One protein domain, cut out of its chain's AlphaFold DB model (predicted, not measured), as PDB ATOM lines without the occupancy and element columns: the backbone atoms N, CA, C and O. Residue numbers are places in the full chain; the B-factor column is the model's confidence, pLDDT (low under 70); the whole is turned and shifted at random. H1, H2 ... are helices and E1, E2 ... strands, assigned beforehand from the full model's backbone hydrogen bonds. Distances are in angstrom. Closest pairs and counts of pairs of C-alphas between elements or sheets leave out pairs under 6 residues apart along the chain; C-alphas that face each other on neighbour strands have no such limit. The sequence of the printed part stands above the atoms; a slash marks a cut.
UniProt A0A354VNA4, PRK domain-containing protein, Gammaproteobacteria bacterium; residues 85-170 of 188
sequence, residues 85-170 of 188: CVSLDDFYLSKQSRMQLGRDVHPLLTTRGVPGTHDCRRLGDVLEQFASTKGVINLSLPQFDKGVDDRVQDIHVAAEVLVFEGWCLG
ATOM      1  N   CYS A  85    -124.027 -67.762  51.559       97.12
ATOM      2  CA  CYS A  85    -123.284 -66.580  51.981       97.12
ATOM      3  C   CYS A  85    -123.579 -65.382  51.087       97.12
ATOM      4  O   CYS A  85    -123.778 -65.543  49.884       97.12
ATOM      5  N   VAL A  86    -123.533 -64.186  51.669       97.38
ATOM      6  CA  VAL A  86    -123.611 -62.915  50.944       97.38
ATOM      7  C   VAL A  86    -122.597 -61.930  51.518       97.38
ATOM      8  O   VAL A  86    -122.340 -61.934  52.726       97.38
ATOM      9  N   SER A  87    -121.990 -61.112  50.659       97.50
ATOM     10  CA  SER A  87    -121.051 -60.076  51.079       97.50
ATOM     11  C   SER A  87    -121.766 -58.744  51.254       97.50
ATOM     12  O   SER A  87    -122.660 -58.406  50.484       97.50
ATOM     13  N   LEU A  88    -121.319 -57.925  52.202       97.69
ATOM     14  CA  LEU A  88    -121.692 -56.513  52.270       97.69
ATOM     15  C   LEU A  88    -121.380 -55.807  50.943       97.69
ATOM     16  O   LEU A  88    -122.175 -54.990  50.492       97.69
ATOM     17  N   ASP A  89    -120.280 -56.188  50.286       96.94
ATOM     18  CA  ASP A  89    -119.889 -55.634  48.988       96.94
ATOM     19  C   ASP A  89    -120.934 -55.917  47.888       96.94
ATOM     20  O   ASP A  89    -121.044 -55.141  46.942       96.94
ATOM     21  N   ASP A  90    -121.736 -56.982  47.999       98.00
ATOM     22  CA  ASP A  90    -122.803 -57.253  47.026       98.00
ATOM     23  C   ASP A  90    -123.926 -56.210  47.119       98.00
ATOM     24  O   ASP A  90    -124.625 -55.941  46.145       98.00
ATOM     25  N   PHE A  91    -124.067 -55.555  48.272       98.38
ATOM     26  CA  PHE A  91    -125.067 -54.518  48.506       98.38
ATOM     27  C   PHE A  91    -124.601 -53.120  48.098       98.38
ATOM     28  O   PHE A  91    -125.283 -52.154  48.438       98.38
ATOM     29  N   TYR A  92    -123.492 -52.945  47.372       98.44
ATOM     30  CA  TYR A  92    -123.136 -51.613  46.878       98.44
ATOM     31  C   TYR A  92    -124.281 -50.973  46.075       98.44
ATOM     32  O   TYR A  92    -125.055 -51.610  45.348       98.44
ATOM     33  N   LEU A  93    -124.398 -49.658  46.215       98.44
ATOM     34  CA  LEU A  93    -125.244 -48.838  45.365       98.44
ATOM     35  C   LEU A  93    -124.749 -48.883  43.917       98.44
ATOM     36  O   LEU A  93    -123.551 -49.042  43.653       98.44
ATOM     37  N   SER A  94    -125.687 -48.709  42.981       97.94
ATOM     38  CA  SER A  94    -125.342 -48.611  41.562       97.94
ATOM     39  C   SER A  94    -124.331 -47.492  41.330       97.94
ATOM     40  O   SER A  94    -124.271 -46.520  42.098       97.94
ATOM     41  N   LYS A  95    -123.561 -47.585  40.245       97.75
ATOM     42  CA  LYS A  95    -122.615 -46.523  39.885       97.75
ATOM     43  C   LYS A  95    -123.307 -45.166  39.760       97.75
ATOM     44  O   LYS A  95    -122.794 -44.161  40.248       97.75
ATOM     45  N   GLN A  96    -124.501 -45.144  39.166       97.69
ATOM     46  CA  GLN A  96    -125.314 -43.936  39.040       97.69
ATOM     47  C   GLN A  96    -125.713 -43.356  40.401       97.69
ATOM     48  O   GLN A  96    -125.526 -42.164  40.634       97.69
ATOM     49  N   SER A  97    -126.222 -44.192  41.308       98.06
ATOM     50  CA  SER A  97    -126.618 -43.765  42.653       98.06
ATOM     51  C   SER A  97    -125.431 -43.204  43.440       98.06
ATOM     52  O   SER A  97    -125.563 -42.170  44.090       98.06
ATOM     53  N   ARG A  98    -124.252 -43.831  43.337       98.06
ATOM     54  CA  ARG A  98    -123.020 -43.331  43.966       98.06
ATOM     55  C   ARG A  98    -122.557 -41.999  43.383       98.06
ATOM     56  O   ARG A  98    -122.188 -41.113  44.140       98.06
ATOM     57  N   MET A  99    -122.627 -41.809  42.062       98.00
ATOM     58  CA  MET A  99    -122.326 -40.505  41.449       98.00
ATOM     59  C   MET A  99    -123.256 -39.399  41.959       98.00
ATOM     60  O   MET A  99    -122.808 -38.269  42.136       98.00
ATOM     61  N   GLN A 100    -124.531 -39.713  42.198       98.00
ATOM     62  CA  GLN A 100    -125.475 -38.757  42.770       98.00
ATOM     63  C   GLN A 100    -125.110 -38.417  44.223       98.00
ATOM     64  O   GLN A 100    -124.979 -37.243  44.549       98.00
ATOM     65  N   LEU A 101    -124.823 -39.420  45.063       96.88
ATOM     66  CA  LEU A 101    -124.331 -39.198  46.433       96.88
ATOM     67  C   LEU A 101    -123.029 -38.388  46.472       96.88
ATOM     68  O   LEU A 101    -122.849 -37.537  47.341       96.88
ATOM     69  N   GLY A 102    -122.141 -38.629  45.507       96.56
ATOM     70  CA  GLY A 102    -120.907 -37.876  45.314       96.56
ATOM     71  C   GLY A 102    -121.125 -36.373  45.129       96.56
ATOM     72  O   GLY A 102    -120.302 -35.576  45.571       96.56
ATOM     73  N   ARG A 103    -122.233 -35.996  44.480       97.12
ATOM     74  CA  ARG A 103    -122.618 -34.602  44.215       97.12
ATOM     75  C   ARG A 103    -123.408 -33.991  45.365       97.12
ATOM     76  O   ARG A 103    -123.160 -32.844  45.714       97.12
ATOM     77  N   ASP A 104    -124.350 -34.750  45.914       97.38
ATOM     78  CA  ASP A 104    -125.342 -34.232  46.860       97.38
ATOM     79  C   ASP A 104    -124.850 -34.235  48.308       97.38
ATOM     80  O   ASP A 104    -125.358 -33.473  49.127       97.38
ATOM     81  N   VAL A 105    -123.898 -35.113  48.640       94.50
ATOM     82  CA  VAL A 105    -123.459 -35.343  50.021       94.50
ATOM     83  C   VAL A 105    -121.954 -35.153  50.163       94.50
ATOM     84  O   VAL A 105    -121.525 -34.249  50.872       94.50
ATOM     85  N   HIS A 106    -121.137 -35.995  49.520       92.38
ATOM     86  CA  HIS A 106    -119.680 -35.893  49.633       92.38
ATOM     87  C   HIS A 106    -118.951 -36.623  48.494       92.38
ATOM     88  O   HIS A 106    -119.285 -37.785  48.236       92.38
ATOM     89  N   PRO A 107    -117.894 -36.048  47.878       92.56
ATOM     90  CA  PRO A 107    -117.197 -36.648  46.734       92.56
ATOM     91  C   PRO A 107    -116.728 -38.095  46.936       92.56
ATOM     92  O   PRO A 107    -116.781 -38.893  45.993       92.56
ATOM     93  N   LEU A 108    -116.331 -38.467  48.161       91.50
ATOM     94  CA  LEU A 108    -115.904 -39.835  48.503       91.50
ATOM     95  C   LEU A 108    -116.985 -40.894  48.244       91.50
ATOM     96  O   LEU A 108    -116.646 -42.039  47.952       91.50
ATOM     97  N   LEU A 109    -118.267 -40.524  48.290       95.69
ATOM     98  CA  LEU A 109    -119.379 -41.454  48.075       95.69
ATOM     99  C   LEU A 109    -119.567 -41.848  46.604       95.69
ATOM    100  O   LEU A 109    -120.331 -42.767  46.308       95.69
ATOM    101  N   THR A 110    -118.826 -41.218  45.685       96.06
ATOM    102  CA  THR A 110    -118.724 -41.672  44.289       96.06
ATOM    103  C   THR A 110    -118.069 -43.051  44.203       96.06
ATOM    104  O   THR A 110    -118.430 -43.874  43.358       96.06
ATOM    105  N   THR A 111    -117.113 -43.330  45.089       95.19
ATOM    106  CA  THR A 111    -116.333 -44.567  45.089       95.19
ATOM    107  C   THR A 111    -116.971 -45.580  46.029       95.19
ATOM    108  O   THR A 111    -117.269 -45.266  47.176       95.19
ATOM    109  N   ARG A 112    -117.171 -46.817  45.561       95.31
ATOM    110  CA  ARG A 112    -117.622 -47.920  46.422       95.31
ATOM    111  C   ARG A 112    -116.629 -48.151  47.571       95.31
ATOM    112  O   ARG A 112    -115.420 -48.109  47.348       95.31
ATOM    113  N   GLY A 113    -117.122 -48.429  48.773       93.75
ATOM    114  CA  GLY A 113    -116.280 -48.878  49.886       93.75
ATOM    115  C   GLY A 113    -116.801 -48.441  51.242       93.75
ATOM    116  O   GLY A 113    -117.143 -49.269  52.083       93.75
ATOM    117  N   VAL A 114    -116.854 -47.128  51.453       92.88
ATOM    118  CA  VAL A 114    -117.161 -46.530  52.757       92.88
ATOM    119  C   VAL A 114    -118.640 -46.699  53.143       92.88
ATOM    120  O   VAL A 114    -119.496 -46.871  52.262       92.88
ATOM    121  N   PRO A 115    -118.983 -46.648  54.446       93.69
ATOM    122  CA  PRO A 115    -120.374 -46.585  54.887       93.69
ATOM    123  C   PRO A 115    -121.133 -45.458  54.171       93.69
ATOM    124  O   PRO A 115    -120.574 -44.403  53.888       93.69
ATOM    125  N   GLY A 116    -122.395 -45.713  53.819       93.69
ATOM    126  CA  GLY A 116    -123.202 -44.831  52.966       93.69
ATOM    127  C   GLY A 116    -123.200 -45.204  51.478       93.69
ATOM    128  O   GLY A 116    -124.106 -44.810  50.754       93.69
ATOM    129  N   THR A 117    -122.256 -46.034  51.017       97.44
ATOM    130  CA  THR A 117    -122.210 -46.493  49.609       97.44
ATOM    131  C   THR A 117    -122.968 -47.799  49.347       97.44
ATOM    132  O   THR A 117    -122.903 -48.340  48.244       97.44
ATOM    133  N   HIS A 118    -123.714 -48.294  50.337       97.94
ATOM    134  CA  HIS A 118    -124.454 -49.556  50.297       97.94
ATOM    135  C   HIS A 118    -125.968 -49.320  50.351       97.94
ATOM    136  O   HIS A 118    -126.447 -48.342  50.918       97.94
ATOM    137  N   ASP A 119    -126.730 -50.248  49.787       97.88
ATOM    138  CA  ASP A 119    -128.188 -50.280  49.822       97.88
ATOM    139  C   ASP A 119    -128.676 -50.874  51.140       97.88
ATOM    140  O   ASP A 119    -129.042 -52.047  51.234       97.88
ATOM    141  N   CYS A 120    -128.644 -50.055  52.190       95.50
ATOM    142  CA  CYS A 120    -129.043 -50.483  53.527       95.50
ATOM    143  C   CYS A 120    -130.517 -50.902  53.596       95.50
ATOM    144  O   CYS A 120    -130.857 -51.761  54.405       95.50
ATOM    145  N   ARG A 121    -131.380 -50.343  52.732       97.25
ATOM    146  CA  ARG A 121    -132.788 -50.754  52.644       97.25
ATOM    147  C   ARG A 121    -132.880 -52.193  52.156       97.25
ATOM    148  O   ARG A 121    -133.452 -53.032  52.838       97.25
ATOM    149  N   ARG A 122    -132.243 -52.497  51.022       97.38
ATOM    150  CA  ARG A 122    -132.220 -53.852  50.466       97.38
ATOM    151  C   ARG A 122    -131.555 -54.861  51.409       97.38
ATOM    152  O   ARG A 122    -132.002 -56.002  51.486       97.38
ATOM    153  N   LEU A 123    -130.498 -54.456  52.115       97.00
ATOM    154  CA  LEU A 123    -129.878 -55.286  53.149       97.00
ATOM    155  C   LEU A 123    -130.867 -55.595  54.281       97.00
ATOM    156  O   LEU A 123    -131.019 -56.758  54.644       97.00
ATOM    157  N   GLY A 124    -131.568 -54.575  54.788       96.31
ATOM    158  CA  GLY A 124    -132.626 -54.732  55.786       96.31
ATOM    159  C   GLY A 124    -133.713 -55.705  55.332       96.31
ATOM    160  O   GLY A 124    -134.002 -56.653  56.056       96.31
ATOM    161  N   ASP A 125    -134.214 -55.547  54.102       96.12
ATOM    162  CA  ASP A 125    -135.254 -56.408  53.521       96.12
ATOM    163  C   ASP A 125    -134.831 -57.897  53.494       96.12
ATOM    164  O   ASP A 125    -135.651 -58.787  53.723       96.12
ATOM    165  N   VAL A 126    -133.553 -58.201  53.214       95.62
ATOM    166  CA  VAL A 126    -133.021 -59.582  53.215       95.62
ATOM    167  C   VAL A 126    -132.908 -60.132  54.638       95.62
ATOM    168  O   VAL A 126    -133.292 -61.275  54.888       95.62
ATOM    169  N   LEU A 127    -132.383 -59.338  55.575       94.44
ATOM    170  CA  LEU A 127    -132.219 -59.763  56.969       94.44
ATOM    171  C   LEU A 127    -133.573 -59.967  57.660       94.44
ATOM    172  O   LEU A 127    -133.739 -60.931  58.407       94.44
ATOM    173  N   GLU A 128    -134.550 -59.107  57.374       94.56
ATOM    174  CA  GLU A 128    -135.907 -59.216  57.905       94.56
ATOM    175  C   GLU A 128    -136.609 -60.482  57.401       94.56
ATOM    176  O   GLU A 128    -137.186 -61.206  58.208       94.56
ATOM    177  N   GLN A 129    -136.468 -60.833  56.114       92.31
ATOM    178  CA  GLN A 129    -137.007 -62.088  55.565       92.31
ATOM    179  C   GLN A 129    -136.481 -63.333  56.295       92.31
ATOM    180  O   GLN A 129    -137.238 -64.283  56.533       92.31
ATOM    181  N   PHE A 130    -135.198 -63.333  56.682       90.88
ATOM    182  CA  PHE A 130    -134.656 -64.376  57.552       90.88
ATOM    183  C   PHE A 130    -135.262 -64.304  58.947       90.88
ATOM    184  O   PHE A 130    -135.752 -65.319  59.429       90.88
ATOM    185  N   ALA A 131    -135.280 -63.139  59.589       88.06
ATOM    186  CA  ALA A 131    -135.785 -63.006  60.953       88.06
ATOM    187  C   ALA A 131    -137.273 -63.394  61.098       88.06
ATOM    188  O   ALA A 131    -137.663 -63.932  62.133       88.06
ATOM    189  N   SER A 132    -138.095 -63.156  60.071       88.38
ATOM    190  CA  SER A 132    -139.552 -63.333  60.123       88.38
ATOM    191  C   SER A 132    -140.051 -64.727  59.733       88.38
ATOM    192  O   SER A 132    -141.214 -65.051  59.973       88.38
ATOM    193  N   THR A 133    -139.215 -65.546  59.098       86.88
ATOM    194  CA  THR A 133    -139.614 -66.864  58.569       86.88
ATOM    195  C   THR A 133    -138.961 -67.980  59.383       86.88
ATOM    196  O   THR A 133    -138.044 -67.714  60.143       86.88
ATOM    197  N   LYS A 134    -139.400 -69.237  59.266       87.88
ATOM    198  CA  LYS A 134    -138.691 -70.403  59.830       87.88
ATOM    199  C   LYS A 134    -138.308 -71.375  58.717       87.88
ATOM    200  O   LYS A 134    -139.012 -71.455  57.715       87.88
ATOM    201  N   GLY A 135    -137.223 -72.119  58.920       92.12
ATOM    202  CA  GLY A 135    -136.720 -73.096  57.954       92.12
ATOM    203  C   GLY A 135    -136.114 -72.453  56.705       92.12
ATOM    204  O   GLY A 135    -135.593 -71.337  56.743       92.12
ATOM    205  N   VAL A 136    -136.166 -73.180  55.595       96.19
ATOM    206  CA  VAL A 136    -135.581 -72.771  54.315       96.19
ATOM    207  C   VAL A 136    -136.440 -71.694  53.651       96.19
ATOM    208  O   VAL A 136    -137.650 -71.864  53.505       96.19
ATOM    209  N   ILE A 137    -135.807 -70.615  53.190       95.50
ATOM    210  CA  ILE A 137    -136.450 -69.545  52.422       95.50
ATOM    211  C   ILE A 137    -135.772 -69.330  51.071       95.50
ATOM    212  O   ILE A 137    -134.557 -69.473  50.948       95.50
ATOM    213  N   ASN A 138    -136.568 -68.965  50.064       96.06
ATOM    214  CA  ASN A 138    -136.071 -68.565  48.750       96.06
ATOM    215  C   ASN A 138    -135.817 -67.058  48.728       96.06
ATOM    216  O   ASN A 138    -136.686 -66.282  49.118       96.06
ATOM    217  N   LEU A 139    -134.650 -66.650  48.245       93.56
ATOM    218  CA  LEU A 139    -134.187 -65.266  48.289       93.56
ATOM    219  C   LEU A 139    -133.631 -64.822  46.948       93.56
ATOM    220  O   LEU A 139    -133.083 -65.623  46.195       93.56
ATOM    221  N   SER A 140    -133.719 -63.516  46.706       96.44
ATOM    222  CA  SER A 140    -132.990 -62.821  45.645       96.44
ATOM    223  C   SER A 140    -131.844 -62.037  46.276       96.44
ATOM    224  O   SER A 140    -132.042 -60.939  46.809       96.44
ATOM    225  N   LEU A 141    -130.645 -62.619  46.275       97.31
ATOM    226  CA  LEU A 141    -129.464 -61.965  46.829       97.31
ATOM    227  C   LEU A 141    -128.807 -61.085  45.763       97.31
ATOM    228  O   LEU A 141    -128.681 -61.520  44.615       97.31
ATOM    229  N   PRO A 142    -128.381 -59.861  46.119       97.81
ATOM    230  CA  PRO A 142    -127.682 -59.008  45.175       97.81
ATOM    231  C   PRO A 142    -126.357 -59.630  44.746       97.81
ATOM    232  O   PRO A 142    -125.765 -60.454  45.448       97.81
ATOM    233  N   GLN A 143    -125.874 -59.172  43.600       97.94
ATOM    234  CA  GLN A 143    -124.507 -59.382  43.154       97.94
ATOM    235  C   GLN A 143    -123.926 -58.054  42.685       97.94
ATOM    236  O   GLN A 143    -124.609 -57.240  42.052       97.94
ATOM    237  N   PHE A 144    -122.640 -57.859  42.959       98.06
ATOM    238  CA  PHE A 144    -121.903 -56.696  42.490       98.06
ATOM    239  C   PHE A 144    -120.639 -57.116  41.743       98.06
ATOM    240  O   PHE A 144    -119.764 -57.791  42.290       98.06
ATOM    241  N   ASP A 145    -120.503 -56.668  40.495       97.69
ATOM    242  CA  ASP A 145    -119.303 -56.911  39.703       97.69
ATOM    243  C   ASP A 145    -118.313 -55.757  39.902       97.69
ATOM    244  O   ASP A 145    -118.510 -54.629  39.445       97.69
ATOM    245  N   LYS A 146    -117.201 -56.049  40.584       95.62
ATOM    246  CA  LYS A 146    -116.134 -55.073  40.866       95.62
ATOM    247  C   LYS A 146    -115.356 -54.635  39.620       95.62
ATOM    248  O   LYS A 146    -114.728 -53.577  39.674       95.62
ATOM    249  N   GLY A 147    -115.356 -55.441  38.557       96.81
ATOM    250  CA  GLY A 147    -114.735 -55.134  37.269       96.81
ATOM    251  C   GLY A 147    -115.581 -54.170  36.442       96.81
ATOM    252  O   GLY A 147    -115.038 -53.236  35.856       96.81
ATOM    253  N   VAL A 148    -116.905 -54.342  36.461       96.31
ATOM    254  CA  VAL A 148    -117.854 -53.392  35.846       96.31
ATOM    255  C   VAL A 148    -118.098 -52.166  36.742       96.31
ATOM    256  O   VAL A 148    -118.463 -51.097  36.252       96.31
ATOM    257  N   ASP A 149    -117.820 -52.292  38.043       97.38
ATOM    258  CA  ASP A 149    -118.145 -51.310  39.083       97.38
ATOM    259  C   ASP A 149    -119.652 -51.024  39.168       97.38
ATOM    260  O   ASP A 149    -120.074 -49.888  39.393       97.38
ATOM    261  N   ASP A 150    -120.478 -52.055  38.989       98.19
ATOM    262  CA  ASP A 150    -121.925 -51.916  39.100       98.19
ATOM    263  C   ASP A 150    -122.614 -53.205  39.551       98.19
ATOM    264  O   ASP A 150    -122.030 -54.294  39.598       98.19
ATOM    265  N   ARG A 151    -123.891 -53.057  39.895       97.69
ATOM    266  CA  ARG A 151    -124.780 -54.174  40.190       97.69
ATOM    267  C   ARG A 151    -124.961 -55.031  38.948       97.69
ATOM    268  O   ARG A 151    -125.126 -54.516  37.843       97.69
ATOM    269  N   VAL A 152    -125.004 -56.336  39.160       97.69
ATOM    270  CA  VAL A 152    -125.362 -57.308  38.126       97.69
ATOM    271  C   VAL A 152    -126.612 -58.067  38.548       97.69
ATOM    272  O   VAL A 152    -127.242 -57.734  39.553       97.69
ATOM    273  N   GLN A 153    -127.023 -59.042  37.740       97.69
ATOM    274  CA  GLN A 153    -128.211 -59.830  38.029       97.69
ATOM    275  C   GLN A 153    -128.085 -60.521  39.390       97.69
ATOM    276  O   GLN A 153    -127.067 -61.141  39.698       97.69
ATOM    277  N   ASP A 154    -129.152 -60.419  40.176       97.94
ATOM    278  CA  ASP A 154    -129.294 -61.143  41.427       97.94
ATOM    279  C   ASP A 154    -129.166 -62.656  41.235       97.94
ATOM    280  O   ASP A 154    -129.522 -63.211  40.192       97.94
ATOM    281  N   ILE A 155    -128.748 -63.334  42.299       97.44
ATOM    282  CA  ILE A 155    -128.792 -64.791  42.373       97.44
ATOM    283  C   ILE A 155    -129.975 -65.241  43.222       97.44
ATOM    284  O   ILE A 155    -130.278 -64.665  44.270       97.44
ATOM    285  N   HIS A 156    -130.622 -66.314  42.778       97.31
ATOM    286  CA  HIS A 156    -131.676 -66.965  43.538       97.31
ATOM    287  C   HIS A 156    -131.099 -68.114  44.352       97.31
ATOM    288  O   HIS A 156    -130.457 -69.009  43.801       97.31
ATOM    289  N   VAL A 157    -131.332 -68.088  45.661       96.19
ATOM    290  CA  VAL A 157    -130.845 -69.120  46.583       96.19
ATOM    291  C   VAL A 157    -131.962 -69.590  47.500       96.19
ATOM    292  O   VAL A 157    -132.854 -68.815  47.839       96.19
ATOM    293  N   ALA A 158    -131.882 -70.849  47.923       96.31
ATOM    294  CA  ALA A 158    -132.675 -71.392  49.017       96.31
ATOM    295  C   ALA A 158    -131.755 -71.571  50.229       96.31
ATOM    296  O   ALA A 158    -130.725 -72.241  50.117       96.31
ATOM    297  N   ALA A 159    -132.089 -70.960  51.363       97.00
ATOM    298  CA  ALA A 159    -131.254 -71.017  52.555       97.00
ATOM    299  C   ALA A 159    -132.080 -70.968  53.843       97.00
ATOM    300  O   ALA A 159    -133.061 -70.241  53.954       97.00
ATOM    301  N   GLU A 160    -131.651 -71.742  54.827       96.06
ATOM    302  CA  GLU A 160    -132.109 -71.699  56.214       96.06
ATOM    303  C   GLU A 160    -131.153 -70.890  57.099       96.06
ATOM    304  O   GLU A 160    -131.608 -70.229  58.035       96.06
ATOM    305  N   VAL A 161    -129.856 -70.901  56.765       96.31
ATOM    306  CA  VAL A 161    -128.811 -70.111  57.428       96.31
ATOM    307  C   VAL A 161    -128.145 -69.168  56.425       96.31
ATOM    308  O   VAL A 161    -127.652 -69.599  55.380       96.31
ATOM    309  N   LEU A 162    -128.086 -67.879  56.761       97.31
ATOM    310  CA  LEU A 162    -127.341 -66.864  56.022       97.31
ATOM    311  C   LEU A 162    -126.022 -66.547  56.715       97.31
ATOM    312  O   LEU A 162    -126.000 -66.024  57.828       97.31
ATOM    313  N   VAL A 163    -124.917 -66.775  56.016       97.81
ATOM    314  CA  VAL A 163    -123.601 -66.276  56.412       97.81
ATOM    315  C   VAL A 163    -123.376 -64.917  55.751       97.81
ATOM    316  O   VAL A 163    -123.137 -64.824  54.548       97.81
ATOM    317  N   PHE A 164    -123.455 -63.846  56.529       97.62
ATOM    318  CA  PHE A 164    -123.272 -62.480  56.048       97.62
ATOM    319  C   PHE A 164    -121.885 -61.965  56.423       97.62
ATOM    320  O   PHE A 164    -121.533 -61.931  57.596       97.62
ATOM    321  N   GLU A 165    -121.077 -61.558  55.450       97.88
ATOM    322  CA  GLU A 165    -119.707 -61.110  55.716       97.88
ATOM    323  C   GLU A 165    -119.462 -59.677  55.244       97.88
ATOM    324  O   GLU A 165    -119.979 -59.259  54.213       97.88
ATOM    325  N   GLY A 166    -118.667 -58.905  55.983       97.12
ATOM    326  CA  GLY A 166    -118.354 -57.528  55.610       97.12
ATOM    327  C   GLY A 166    -117.298 -56.906  56.510       97.12
ATOM    328  O   GLY A 166    -117.025 -57.392  57.599       97.12
ATOM    329  N   TRP A 167    -116.652 -55.840  56.043       95.50
ATOM    330  CA  TRP A 167    -115.505 -55.265  56.756       95.50
ATOM    331  C   TRP A 167    -115.897 -54.352  57.928       95.50
ATOM    332  O   TRP A 167    -115.099 -54.159  58.840       95.50
ATOM    333  N   CYS A 168    -117.120 -53.816  57.907       93.69
ATOM    334  CA  CYS A 168    -117.654 -52.909  58.925       93.69
ATOM    335  C   CYS A 168    -118.961 -53.407  59.561       93.69
ATOM    336  O   CYS A 168    -119.722 -52.615  60.117       93.69
ATOM    337  N   LEU A 169    -119.244 -54.713  59.504       93.81
ATOM    338  CA  LEU A 169    -120.431 -55.257  60.168       93.81
ATOM    339  C   LEU A 169    -120.312 -55.088  61.685       93.81
ATOM    340  O   LEU A 169    -119.282 -55.432  62.270       93.81
ATOM    341  N   GLY A 170    -121.368 -54.557  62.303       89.88
ATOM    342  CA  GLY A 170    -121.439 -54.293  63.743       89.88
ATOM    343  C   GLY A 170    -120.725 -53.019  64.208       89.88
ATOM    344  O   GLY A 170    -120.823 -52.681  65.390       89.88
TER     345      GLY A 170
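AT A GLANCE: This is residues 85 to 170 of the 188 residues of the protein "PRK domain-containing protein" of Gammaproteobacteria bacterium (UniProt A0A354VNA4). A long strand hairpin, E2 and E3, runs along an elongated body, with helix H4 alongside E2 and the short helix H1 in the middle; a second small pair of strands, E1 and E4, makes another side, and H2 and H3 form a small head at one end. The 86 printed residues hold four named helices and four named strands in the order E1 H1 H2 H3 H4 E2 E3 E4, of mixed class. Both sheets have two strands, E2 with E3 antiparallel and E1 with E4 parallel. The whole is compact, with a radius of gyration of the C-alphas of 13.7 A, and spans 43 by 25 by 19 A.

HOW THE PARTS SIT: The hairpin joins E2, residues 137 to 145, to E3, residues 150 to 159, which bends by 57 degrees at residue 153; N 141 and O 155 are 2.9 A apart, within hydrogen-bond range. The closest C-alphas of E2 and H4, residues 120 to 132, are those of Ile 137 and Phe 130, 7.5 A apart. H1, residues 88 to 91, only just touches H4, with 3 pairs of C-alphas within 8 A; Phe 91 and Leu 123 are the closest, 6.7 A between C-alphas, and H4 does this with residues 120 to 123 alone. The closest C-alphas of H1 and E2, those of Asp 90 and Phe 144, are 4.7 A apart. E1, residues 85 to 87, and E4, residues 161 to 166, are parallel at 23 degrees, with N 86 and O 163 3.0 A apart, within hydrogen-bond range. H2, residues 95 to 104, touches H3, residues 107 to 110, closest at the C-alphas of Gly 102 and Thr 110, 4.5 A. H2 and H4 are apart. Every O i to N i+4 pair is within range in H2 and H4; H1 and H3 are too short for one.

IN THESE COORDINATES: From first to last C-alpha E3 measures 25.2 A, E2 24.8 A, H4 17.9 A, E4 16.5 A and H2 14.4 A. E1 begins at C-alpha 85 (-123.284, -66.580, 51.981), and E4 ends at C-alpha 166 (-118.354, -57.528, 55.610).

THE WHOLE: The C-alphas farthest apart, Arg 103 and Gly 135, are 43.2 A apart. The printed part has no cut, and no link is long. No printed residue is under 70 in pLDDT.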